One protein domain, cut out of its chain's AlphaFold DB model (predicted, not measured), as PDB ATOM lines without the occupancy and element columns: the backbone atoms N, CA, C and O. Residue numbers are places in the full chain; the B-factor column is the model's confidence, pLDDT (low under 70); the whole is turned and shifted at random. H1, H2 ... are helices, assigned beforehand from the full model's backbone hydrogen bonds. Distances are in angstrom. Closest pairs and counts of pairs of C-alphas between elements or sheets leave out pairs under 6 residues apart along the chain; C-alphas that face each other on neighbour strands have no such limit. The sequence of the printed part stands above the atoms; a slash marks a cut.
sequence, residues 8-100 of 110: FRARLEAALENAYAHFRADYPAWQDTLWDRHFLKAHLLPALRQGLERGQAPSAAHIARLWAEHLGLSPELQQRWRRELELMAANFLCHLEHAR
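What this domain is: This is residues 8 to 100 of the 110 residues of an uncharacterized protein of Calidithermus terrae (UniProt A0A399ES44). Four helices make a ring, H1 to H4, each steeply tilted to the next. H4 is longest. The 93 printed residues, all helix by class, are compact, with radius of gyration of the C-alphas 12.7 A and spans 38 by 29 by 20 A.

How they stand to each other: Look first at residues 12 to 16 of H1, residues 8 to 26; they touch H2, residues 37 to 53, closest at C-alphas 16 and 40, 7.2 A. H2 and H3, residues 60 to 70, form a hairpin. H3 touches H4, residues 75 to 99, closest at C-alphas 60 and 90, 4.9 A. Residues 91 to 99 of H4 touch H1, closest at C-alphas 95 and 19, 4.9 A. Every O i to N i+4 pair is within hydrogen-bond range in H1 and H3, 10 of 13 in H2, 19 of 21 in H4.

Where its parts are: Find C-alpha 8 at (165.866, 140.193, 182.559); H1 runs 27.0 A from there. H4, 32.3 A long, ends at C-alpha 99, (160.964, 131.473, 174.031).

The domain as a whole: The printed part has no cut; pLDDT is under 70 at residues 30 to 35 and 99 to 100.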
ATOM      1  N   PHE A   8     165.937 140.129 184.011       73.56
ATOM      2  CA  PHE A   8     165.866 140.193 182.559       73.56
ATOM      3  C   PHE A   8     167.008 139.435 181.864       73.56
ATOM      4  O   PHE A   8     166.747 138.643 180.963       73.56
ATOM      5  N   ARG A   9     168.259 139.635 182.298       72.81
ATOM      6  CA  ARG A   9     169.431 138.935 181.758       72.81
ATOM      7  C   ARG A   9     169.299 137.422 181.926       72.81
ATOM      8  O   ARG A   9     169.485 136.700 180.955       72.81
ATOM      9  N   ALA A  10     168.911 136.961 183.114       78.44
ATOM     10  CA  ALA A  10     168.717 135.537 183.378       78.44
ATOM     11  C   ALA A  10     167.618 134.925 182.487       78.44
ATOM     12  O   ALA A  10     167.786 133.833 181.952       78.44
ATOM     13  N   ARG A  11     166.509 135.646 182.269       81.62
ATOM     14  CA  ARG A  11     165.424 135.184 181.386       81.62
ATOM     15  C   ARG A  11     165.820 135.166 179.911       81.62
ATOM     16  O   ARG A  11     165.410 134.255 179.202       81.62
ATOM     17  N   LEU A  12     166.599 136.142 179.445       81.06
ATOM     18  CA  LEU A  12     167.094 136.170 178.068       81.06
ATOM     19  C   LEU A  12     168.105 135.045 177.810       81.06
ATOM     20  O   LEU A  12     168.036 134.390 176.776       81.06
ATOM     21  N   GLU A  13     169.006 134.790 178.761       83.69
ATOM     22  CA  GLU A  13     169.938 133.658 178.700       83.69
ATOM     23  C   GLU A  13     169.186 132.316 178.684       83.69
ATOM     24  O   GLU A  13     169.493 131.454 177.864       83.69
ATOM     25  N   ALA A  14     168.147 132.158 179.513       84.94
ATOM     26  CA  ALA A  14     167.301 130.964 179.499       84.94
ATOM     27  C   ALA A  14     166.536 130.793 178.172       84.94
ATOM     28  O   ALA A  14     166.468 129.685 177.643       84.94
ATOM     29  N   ALA A  15     165.999 131.882 177.608       85.50
ATOM     30  CA  ALA A  15     165.324 131.857 176.310       85.50
ATOM     31  C   ALA A  15     166.276 131.440 175.176       85.50
ATOM     32  O   ALA A  15     165.894 130.656 174.313       85.50
ATOM     33  N   LEU A  16     167.524 131.915 175.211       85.25
ATOM     34  CA  LEU A  16     168.570 131.536 174.260       85.25
ATOM     35  C   LEU A  16     168.949 130.057 174.356       85.25
ATOM     36  O   LEU A  16     169.045 129.392 173.329       85.25
ATOM     37  N   GLU A  17     169.148 129.530 175.566       85.44
ATOM     38  CA  GLU A  17     169.447 128.103 175.758       85.44
ATOM     39  C   GLU A  17     168.270 127.221 175.309       85.44
ATOM     40  O   GLU A  17     168.491 126.178 174.696       85.44
ATOM     41  N   ASN A  18     167.026 127.653 175.545       85.12
ATOM     42  CA  ASN A  18     165.846 126.920 175.088       85.12
ATOM     43  C   ASN A  18     165.716 126.937 173.554       85.12
ATOM     44  O   ASN A  18     165.566 125.890 172.928       85.12
ATOM     45  N   ALA A  19     165.855 128.111 172.930       85.31
ATOM     46  CA  ALA A  19     165.838 128.244 171.474       85.31
ATOM     47  C   ALA A  19     166.943 127.410 170.811       85.31
ATOM     48  O   ALA A  19     166.718 126.773 169.786       85.31
ATOM     49  N   TYR A  20     168.124 127.356 171.430       82.81
ATOM     50  CA  TYR A  20     169.218 126.510 170.973       82.81
ATOM     51  C   TYR A  20     168.903 125.015 171.090       82.81
ATOM     52  O   TYR A  20     169.218 124.258 170.174       82.81
ATOM     53  N   ALA A  21     168.255 124.577 172.173       83.81
ATOM     54  CA  ALA A  21     167.839 123.183 172.324       83.81
ATOM     55  C   ALA A  21     166.854 122.755 171.221       83.81
ATOM     56  O   ALA A  21     167.039 121.695 170.623       83.81
ATOM     57  N   HIS A  22     165.869 123.601 170.902       82.50
ATOM     58  CA  HIS A  22     164.933 123.362 169.798       82.50
ATOM     59  C   HIS A  22     165.623 123.384 168.431       82.50
ATOM     60  O   HIS A  22     165.466 122.456 167.644       82.50
ATOM     61  N   PHE A  23     166.472 124.380 168.177       78.19
ATOM     62  CA  PHE A  23     167.235 124.471 166.934       78.19
ATOM     63  C   PHE A  23     168.108 123.231 166.685       78.19
ATOM     64  O   PHE A  23     168.177 122.730 165.565       78.19
ATOM     65  N   ARG A  24     168.760 122.698 167.727       79.31
ATOM     66  CA  ARG A  24     169.557 121.467 167.610       79.31
ATOM     67  C   ARG A  24     168.716 120.258 167.216       79.31
ATOM     68  O   ARG A  24     169.239 119.372 166.542       79.31
ATOM     69  N   ALA A  25     167.457 120.205 167.644       79.50
ATOM     70  CA  ALA A  25     166.543 119.140 167.255       79.50
ATOM     71  C   ALA A  25     166.154 119.238 165.769       79.50
ATOM     72  O   ALA A  25     166.092 118.208 165.102       79.50
ATOM     73  N   ASP A  26     165.976 120.455 165.242       75.12
ATOM     74  CA  ASP A  26     165.632 120.691 163.830       75.12
ATOM     75  C   ASP A  26     166.810 120.445 162.871       75.12
ATOM     76  O   ASP A  26     166.610 120.060 161.718       75.12
ATOM     77  N   TYR A  27     168.048 120.639 163.342       72.44
ATOM     78  CA  TYR A  27     169.266 120.504 162.536       72.44
ATOM     79  C   TYR A  27     170.259 119.490 163.132       72.44
ATOM     80  O   TYR A  27     171.379 119.856 163.499       72.44
ATOM     81  N   PRO A  28     169.908 118.190 163.199       70.56
ATOM     82  CA  PRO A  28     170.757 117.168 163.813       70.56
ATOM     83  C   PRO A  28     172.112 117.014 163.107       70.56
ATOM     84  O   PRO A  28     173.130 116.836 163.768       70.56
ATOM     85  N   ALA A  29     172.149 117.186 161.780       70.31
ATOM     86  CA  ALA A  29     173.379 117.149 160.982       70.31
ATOM     87  C   ALA A  29     174.362 118.294 161.296       70.31
ATOM     88  O   ALA A  29     175.513 118.245 160.874       70.31
ATOM     89  N   TRP A  30     173.912 119.311 162.034       64.19
ATOM     90  CA  TRP A  30     174.694 120.493 162.384       64.19
ATOM     91  C   TRP A  30     175.116 120.502 163.858       64.19
ATOM     92  O   TRP A  30     175.761 121.446 164.306       64.19
ATOM     93  N   GLN A  31     174.773 119.458 164.628       58.53
ATOM     94  CA  GLN A  31     175.101 119.368 166.056       58.53
ATOM     95  C   GLN A  31     176.607 119.259 166.333       58.53
ATOM     96  O   GLN A  31     177.036 119.666 167.410       58.53
ATOM     97  N   ASP A  32     177.386 118.786 165.356       55.94
ATOM     98  CA  ASP A  32     178.854 118.713 165.404       55.94
ATOM     99  C   ASP A  32     179.539 119.855 164.634       55.94
ATOM    100  O   ASP A  32     180.763 119.897 164.514       55.94
ATOM    101  N   THR A  33     178.769 120.809 164.103       60.56
ATOM    102  CA  THR A  33     179.303 121.932 163.329       60.56
ATOM    103  C   THR A  33     178.967 123.247 164.002       60.56
ATOM    104  O   THR A  33     177.794 123.570 164.116       60.56
ATOM    105  N   LEU A  34     179.997 124.039 164.332       56.34
ATOM    106  CA  LEU A  34     180.013 125.512 164.265       56.34
ATOM    107  C   LEU A  34     178.966 126.286 165.113       56.34
ATOM    108  O   LEU A  34     179.004 127.511 165.177       56.34
ATOM    109  N   TRP A  35     178.041 125.594 165.772       63.91
ATOM    110  CA  TRP A  35     176.976 126.107 166.619       63.91
ATOM    111  C   TRP A  35     177.222 125.643 168.027       63.91
ATOM    112  O   TRP A  35     176.724 124.605 168.463       63.91
ATOM    113  N   ASP A  36     178.005 126.425 168.750       74.06
ATOM    114  CA  ASP A  36     178.304 126.148 170.135       74.06
ATOM    115  C   ASP A  36     177.653 127.176 171.067       74.06
ATOM    116  O   ASP A  36     177.188 128.259 170.698       74.06
ATOM    117  N   ARG A  37     177.621 126.816 172.348       79.19
ATOM    118  CA  ARG A  37     177.184 127.732 173.403       79.19
ATOM    119  C   ARG A  37     178.077 128.969 173.511       79.19
ATOM    120  O   ARG A  37     177.658 129.944 174.137       79.19
ATOM    121  N   HIS A  38     179.293 128.933 172.961       83.06
ATOM    122  CA  HIS A  38     180.193 130.075 172.985       83.06
ATOM    123  C   HIS A  38     179.659 131.183 172.078       83.06
ATOM    124  O   HIS A  38     179.497 132.302 172.565       83.06
ATOM    125  N   PHE A  39     179.250 130.878 170.842       84.94
ATOM    126  CA  PHE A  39     178.613 131.839 169.940       84.94
ATOM    127  C   PHE A  39     177.425 132.553 170.592       84.94
ATOM    128  O   PHE A  39     177.341 133.787 170.595       84.94
ATOM    129  N   LEU A  40     176.536 131.779 171.219       84.25
ATOM    130  CA  LEU A  40     175.339 132.314 171.863       84.25
ATOM    131  C   LEU A  40     175.671 133.316 172.972       84.25
ATOM    132  O   LEU A  40     175.054 134.376 173.056       84.25
ATOM    133  N   LYS A  41     176.648 132.992 173.823       84.62
ATOM    134  CA  LYS A  41     176.987 133.808 174.999       84.62
ATOM    135  C   LYS A  41     177.908 134.977 174.665       84.62
ATOM    136  O   LYS A  41     177.724 136.059 175.220       84.62
ATOM    137  N   ALA A  42     178.885 134.764 173.787       84.94
ATOM    138  CA  ALA A  42     179.925 135.737 173.472       84.94
ATOM    139  C   ALA A  42     179.509 136.727 172.376       84.94
ATOM    140  O   ALA A  42     179.907 137.888 172.440       84.94
ATOM    141  N   HIS A  43     178.690 136.302 171.408       87.19
ATOM    142  CA  HIS A  43     178.354 137.121 170.239       87.19
ATOM    143  C   HIS A  43     176.864 137.476 170.178       87.19
ATOM    144  O   HIS A  43     176.509 138.654 170.087       87.19
ATOM    145  N   LEU A  44     175.976 136.484 170.290       86.56
ATOM    146  CA  LEU A  44     174.547 136.704 170.055       86.56
ATOM    147  C   LEU A  44     173.832 137.402 171.222       86.56
ATOM    148  O   LEU A  44     173.043 138.323 171.004       86.56
ATOM    149  N   LEU A  45     174.118 137.011 172.466       86.50
ATOM    150  CA  LEU A  45     173.521 137.616 173.659       86.50
ATOM    151  C   LEU A  45     173.808 139.131 173.756       86.50
ATOM    152  O   LEU A  45     172.860 139.886 174.001       86.50
ATOM    153  N   PRO A  46     175.046 139.626 173.543       87.25
ATOM    154  CA  PRO A  46     175.310 141.062 173.470       87.25
ATOM    155  C   PRO A  46     174.523 141.775 172.363       87.25
ATOM    156  O   PRO A  46     173.922 142.817 172.633       87.25
ATOM    157  N   ALA A  47     174.475 141.207 171.153       87.12
ATOM    158  CA  ALA A  47     173.759 141.798 170.020       87.12
ATOM    159  C   ALA A  47     172.250 141.913 170.293       87.12
ATOM    160  O   ALA A  47     171.642 142.957 170.052       87.12
ATOM    161  N   LEU A  48     171.653 140.873 170.881       84.50
ATOM    162  CA  LEU A  48     170.258 140.888 171.308       84.50
ATOM    163  C   LEU A  48     170.014 141.952 172.374       84.50
ATOM    164  O   LEU A  48     169.094 142.747 172.228       84.50
ATOM    165  N   ARG A  49     170.842 142.025 173.420       84.31
ATOM    166  CA  ARG A  49     170.693 143.046 174.470       84.31
ATOM    167  C   ARG A  49     170.734 144.460 173.905       84.31
ATOM    168  O   ARG A  49     169.848 145.255 174.201       84.31
ATOM    169  N   GLN A  50     171.717 144.737 173.057       83.25
ATOM    170  CA  GLN A  50     171.871 146.038 172.423       83.25
ATOM    171  C   GLN A  50     170.670 146.380 171.529       83.25
ATOM    172  O   GLN A  50     170.189 147.513 171.536       83.25
ATOM    173  N   GLY A  51     170.156 145.397 170.787       81.69
ATOM    174  CA  GLY A  51     168.945 145.558 169.993       81.69
ATOM    175  C   GLY A  51     167.712 145.860 170.847       81.69
ATOM    176  O   GLY A  51     166.939 146.765 170.546       81.69
ATOM    177  N   LEU A  52     167.557 145.164 171.972       78.56
ATOM    178  CA  LEU A  52     166.449 145.366 172.909       78.56
ATOM    179  C   LEU A  52     166.477 146.744 173.566       78.56
ATOM    180  O   LEU A  52     165.436 147.389 173.660       78.56
ATOM    181  N   GLU A  53     167.657 147.219 173.965       79.12
ATOM    182  CA  GLU A  53     167.850 148.568 174.511       79.12
ATOM    183  C   GLU A  53     167.469 149.656 173.495       79.12
ATOM    184  O   GLU A  53     166.921 150.694 173.868       79.12
ATOM    185  N   ARG A  54     167.694 149.396 172.201       79.94
ATOM    186  CA  ARG A  54     167.353 150.300 171.091       79.94
ATOM    187  C   ARG A  54     165.949 150.093 170.522       79.94
ATOM    188  O   ARG A  54     165.553 150.823 169.619       79.94
ATOM    189  N   GLY A  55     165.196 149.110 171.020       77.25
ATOM    190  CA  GLY A  55     163.892 148.736 170.467       77.25
ATOM    191  C   GLY A  55     163.950 148.122 169.061       77.25
ATOM    192  O   GLY A  55     162.927 148.065 168.386       77.25
ATOM    193  N   GLN A  56     165.119 147.658 168.614       80.94
ATOM    194  CA  GLN A  56     165.345 147.052 167.302       80.94
ATOM    195  C   GLN A  56     165.990 145.674 167.466       80.94
ATOM    196  O   GLN A  56     167.185 145.567 167.724       80.94
ATOM    197  N   ALA A  57     165.204 144.606 167.325       78.06
ATOM    198  CA  ALA A  57     165.747 143.250 167.362       78.06
ATOM    199  C   ALA A  57     166.720 143.018 166.183       78.06
ATOM    200  O   ALA A  57     166.484 143.542 165.091       78.06
ATOM    201  N   PRO A  58     167.808 142.249 166.376       85.12
ATOM    202  CA  PRO A  58     168.722 141.916 165.291       85.12
ATOM    203  C   PRO A  58     168.004 141.098 164.212       85.12
ATOM    204  O   PRO A  58     167.245 140.181 164.517       85.12
ATOM    205  N   SER A  59     168.260 141.427 162.946       88.12
ATOM    206  CA  SER A  59     167.715 140.687 161.807       88.12
ATOM    207  C   SER A  59     168.447 139.360 161.592       88.12
ATOM    208  O   SER A  59     169.599 139.196 162.006       88.12
ATOM    209  N   ALA A  60     167.813 138.435 160.866       87.94
ATOM    210  CA  ALA A  60     168.438 137.175 160.460       87.94
ATOM    211  C   ALA A  60     169.761 137.403 159.707       87.94
ATOM    212  O   ALA A  60     170.752 136.747 160.005       87.94
ATOM    213  N   ALA A  61     169.818 138.403 158.820       89.75
ATOM    214  CA  ALA A  61     171.041 138.775 158.105       89.75
ATOM    215  C   ALA A  61     172.165 139.249 159.041       89.75
ATOM    216  O   ALA A  61     173.331 138.907 158.846       89.75
ATOM    217  N   HIS A  62     171.831 140.006 160.092       89.56
ATOM    218  CA  HIS A  62     172.824 140.431 161.076       89.56
ATOM    219  C   HIS A  62     173.381 139.242 161.870       89.56
ATOM    220  O   HIS A  62     174.592 139.144 162.060       89.56
ATOM    221  N   ILE A  63     172.511 138.322 162.292       88.94
ATOM    222  CA  ILE A  63     172.910 137.113 163.022       88.94
ATOM    223  C   ILE A  63     173.739 136.185 162.130       88.94
ATOM    224  O   ILE A  63     174.776 135.701 162.570       88.94
ATOM    225  N   ALA A  64     173.331 135.991 160.874       89.44
ATOM    226  CA  ALA A  64     174.074 135.213 159.890       89.44
ATOM    227  C   ALA A  64     175.492 135.761 159.687       89.44
ATOM    228  O   ALA A  64     176.441 134.987 159.620       89.44
ATOM    229  N   ARG A  65     175.655 137.092 159.663       89.50
ATOM    230  CA  ARG A  65     176.973 137.730 159.577       89.50
ATOM    231  C   ARG A  65     177.822 137.493 160.826       89.50
ATOM    232  O   ARG A  65     178.955 137.050 160.697       89.50
ATOM    233  N   LEU A  66     177.278 137.750 162.022       88.88
ATOM    234  CA  LEU A  66     177.985 137.492 163.290       88.88
ATOM    235  C   LEU A  66     178.436 136.037 163.391       88.88
ATOM    236  O   LEU A  66     179.513 135.730 163.895       88.88
ATOM    237  N   TRP A  67     177.584 135.140 162.915       86.81
ATOM    238  CA  TRP A  67     177.885 133.732 162.874       86.81
ATOM    239  C   TRP A  67     179.004 133.444 161.875       86.81
ATOM    240  O   TRP A  67     180.017 132.884 162.270       86.81
ATOM    241  N   ALA A  68     178.900 133.902 160.630       88.19
ATOM    242  CA  ALA A  68     179.944 133.720 159.627       88.19
ATOM    243  C   ALA A  68     181.327 134.230 160.087       88.19
ATOM    244  O   ALA A  68     182.342 133.573 159.845       88.19
ATOM    245  N   GLU A  69     181.352 135.364 160.795       89.00
ATOM    246  CA  GLU A  69     182.542 135.927 161.441       89.00
ATOM    247  C   GLU A  69     183.087 135.003 162.541       89.00
ATOM    248  O   GLU A  69     184.283 134.720 162.562       89.00
ATOM    249  N   HIS A  70     182.220 134.486 163.418       86.69
ATOM    250  CA  HIS A  70     182.600 133.544 164.476       86.69
ATOM    251  C   HIS A  70     183.225 132.254 163.917       86.69
ATOM    252  O   HIS A  70     184.162 131.714 164.498       86.69
ATOM    253  N   LEU A  71     182.751 131.792 162.760       83.81
ATOM    254  CA  LEU A  71     183.277 130.602 162.087       83.81
ATOM    255  C   LEU A  71     184.599 130.844 161.353       83.81
ATOM    256  O   LEU A  71     185.172 129.901 160.809       83.81
ATOM    257  N   GLY A  72     185.060 132.096 161.279       87.38
ATOM    258  CA  GLY A  72     186.242 132.465 160.506       87.38
ATOM    259  C   GLY A  72     186.075 132.222 159.003       87.38
ATOM    260  O   GLY A  72     187.059 131.955 158.315       87.38
ATOM    261  N   LEU A  73     184.842 132.276 158.478       87.12
ATOM    262  CA  LEU A  73     184.601 132.067 157.050       87.12
ATOM    263  C   LEU A  73     185.229 133.198 156.232       87.12
ATOM    264  O   LEU A  73     185.013 134.378 156.524       87.12
ATOM    265  N   SER A  74     185.942 132.841 155.159       89.69
ATOM    266  CA  SER A  74     186.428 133.821 154.182       89.69
ATOM    267  C   SER A  74     185.253 134.526 153.493       89.69
ATOM    268  O   SER A  74     184.189 133.913 153.358       89.69
ATOM    269  N   PRO A  75     185.411 135.768 153.006       88.44
ATOM    270  CA  PRO A  75     184.336 136.503 152.332       88.44
ATOM    271  C   PRO A  75     183.652 135.712 151.203       88.44
ATOM    272  O   PRO A  75     182.435 135.776 151.040       88.44
ATOM    273  N   GLU A  76     184.409 134.904 150.463       90.25
ATOM    274  CA  GLU A  76     183.908 134.049 149.384       90.25
ATOM    275  C   GLU A  76     183.003 132.935 149.920       90.25
ATOM    276  O   GLU A  76     181.948 132.651 149.345       90.25
ATOM    277  N   LEU A  77     183.381 132.321 151.045       85.94
ATOM    278  CA  LEU A  77     182.552 131.332 151.731       85.94
ATOM    279  C   LEU A  77     181.326 131.988 152.366       85.94
ATOM    280  O   LEU A  77     180.230 131.454 152.233       85.94
ATOM    281  N   GLN A  78     181.461 133.169 152.969       87.19
ATOM    282  CA  GLN A  78     180.307 133.908 153.485       87.19
ATOM    283  C   GLN A  78     179.291 134.182 152.376       87.19
ATOM    284  O   GLN A  78     178.099 133.953 152.552       87.19
ATOM    285  N   GLN A  79     179.762 134.608 151.202       88.94
ATOM    286  CA  GLN A  79     178.905 134.870 150.054       88.94
ATOM    287  C   GLN A  79     178.237 133.592 149.532       88.94
ATOM    288  O   GLN A  79     177.050 133.617 149.199       88.94
ATOM    289  N   ARG A  80     178.985 132.484 149.471       89.25
ATOM    290  CA  ARG A  80     178.484 131.179 149.018       89.25
ATOM    291  C   ARG A  80     177.399 130.624 149.937       89.25
ATOM    292  O   ARG A  80     176.424 130.089 149.429       89.25
ATOM    293  N   TRP A  81     177.576 130.757 151.249       86.75
ATOM    294  CA  TRP A  81     176.692 130.185 152.271       86.75
ATOM    295  C   TRP A  81     175.667 131.186 152.814       86.75
ATOM    296  O   TRP A  81     174.944 130.884 153.762       86.75
ATOM    297  N   ARG A  82     175.598 132.399 152.246       87.50
ATOM    298  CA  ARG A  82     174.782 133.494 152.787       87.50
ATOM    299  C   ARG A  82     173.324 133.088 152.982       87.50
ATOM    300  O   ARG A  82     172.756 133.370 154.031       87.50
ATOM    301  N   ARG A  83     172.719 132.441 151.980       87.38
ATOM    302  CA  ARG A  83     171.296 132.071 152.020       87.38
ATOM    303  C   ARG A  83     171.016 131.041 153.106       87.38
ATOM    304  O   ARG A  83     170.042 131.181 153.837       87.38
ATOM    305  N   GLU A  84     171.869 130.036 153.221       85.88
ATOM    306  CA  GLU A  84     171.766 128.986 154.227       85.88
ATOM    307  C   GLU A  84     171.930 129.572 155.634       85.88
ATOM    308  O   GLU A  84     171.084 129.339 156.495       85.88
ATOM    309  N   LEU A  85     172.954 130.405 155.848       85.19
ATOM    310  CA  LEU A  85     173.197 131.063 157.135       85.19
ATOM    311  C   LEU A  85     172.041 131.993 157.534       85.19
ATOM    312  O   LEU A  85     171.631 132.002 158.693       85.19
ATOM    313  N   GLU A  86     171.480 132.748 156.585       90.56
ATOM    314  CA  GLU A  86     170.306 133.600 156.815       90.56
ATOM    315  C   GLU A  86     169.060 132.786 157.173       90.56
ATOM    316  O   GLU A  86     168.346 133.150 158.109       90.56
ATOM    317  N   LEU A  87     168.805 131.676 156.478       86.81
ATOM    318  CA  LEU A  87     167.654 130.815 156.751       86.81
ATOM    319  C   LEU A  87     167.760 130.157 158.130       86.81
ATOM    320  O   LEU A  87     166.788 130.129 158.883       86.81
ATOM    321  N   MET A  88     168.950 129.687 158.497       83.69
ATOM    322  CA  MET A  88     169.197 129.115 159.820       83.69
ATOM    323  C   MET A  88     169.071 130.172 160.923       83.69
ATOM    324  O   MET A  88     168.438 129.923 161.951       83.69
ATOM    325  N   ALA A  89     169.603 131.377 160.700       86.38
ATOM    326  CA  ALA A  89     169.432 132.498 161.619       86.38
ATOM    327  C   ALA A  89     167.956 132.897 161.784       86.38
ATOM    328  O   ALA A  89     167.524 133.201 162.896       86.38
ATOM    329  N   ALA A  90     167.169 132.862 160.706       87.38
ATOM    330  CA  ALA A  90     165.731 133.104 160.758       87.38
ATOM    331  C   ALA A  90     165.000 132.017 161.560       87.38
ATOM    332  O   ALA A  90     164.210 132.355 162.440       87.38
ATOM    333  N   ASN A  91     165.304 130.731 161.337       83.75
ATOM    334  CA  ASN A  91     164.706 129.644 162.120       83.75
ATOM    335  C   ASN A  91     165.020 129.787 163.614       83.75
ATOM    336  O   ASN A  91     164.152 129.622 164.470       83.75
ATOM    337  N   PHE A  92     166.257 130.159 163.941       82.88
ATOM    338  CA  PHE A  92     166.636 130.423 165.320       82.88
ATOM    339  C   PHE A  92     165.876 131.598 165.935       82.88
ATOM    340  O   PHE A  92     165.437 131.507 167.080       82.88
ATOM    341  N   LEU A  93     165.706 132.693 165.190       83.44
ATOM    342  CA  LEU A  93     164.909 133.830 165.646       83.44
ATOM    343  C   LEU A  93     163.459 133.429 165.910       83.44
ATOM    344  O   LEU A  93     162.926 133.826 166.942       83.44
ATOM    345  N   CYS A  94     162.858 132.594 165.059       83.69
ATOM    346  CA  CYS A  94     161.522 132.051 165.303       83.69
ATOM    347  C   CYS A  94     161.459 131.310 166.648       83.69
ATOM    348  O   CYS A  94     160.570 131.581 167.455       83.69
ATOM    349  N   HIS A  95     162.417 130.424 166.940       81.06
ATOM    350  CA  HIS A  95     162.483 129.730 168.237       81.06
ATOM    351  C   HIS A  95     162.700 130.687 169.410       81.06
ATOM    352  O   HIS A  95     162.082 130.542 170.465       81.06
ATOM    353  N   LEU A  96     163.550 131.697 169.223       80.81
ATOM    354  CA  LEU A  96     163.824 132.698 170.243       80.81
ATOM    355  C   LEU A  96     162.597 133.557 170.548       80.81
ATOM    356  O   LEU A  96     162.353 133.835 171.715       80.81
ATOM    357  N   GLU A  97     161.823 133.968 169.544       76.31
ATOM    358  CA  GLU A  97     160.591 134.740 169.729       76.31
ATOM    359  C   GLU A  97     159.546 133.962 170.528       76.31
ATOM    360  O   GLU A  97     158.949 134.524 171.446       76.31
ATOM    361  N   HIS A  98     159.400 132.662 170.263       70.81
ATOM    362  CA  HIS A  98     158.535 131.784 171.055       70.81
ATOM    363  C   HIS A  98     159.033 131.616 172.499       70.81
ATOM    364  O   HIS A  98     158.230 131.519 173.426       70.81
ATOM    365  N   ALA A  99     160.352 131.608 172.710       62.12
ATOM    366  CA  ALA A  99     160.964 131.473 174.031       62.12
ATOM    367  C   ALA A  99     161.109 132.808 174.792       62.12
ATOM    368  O   ALA A  99     161.482 132.813 175.971       62.12
ATOM    369  N   ARG A 100     160.870 133.953 174.138       59.31
ATOM    370  CA  ARG A 100     161.219 135.270 174.680       59.31
ATOM    371  C   ARG A 100     160.258 135.674 175.805       59.31
ATOM    372  O   ARG A 100     159.042 135.650 175.621       59.31
TER     373      ARG A 100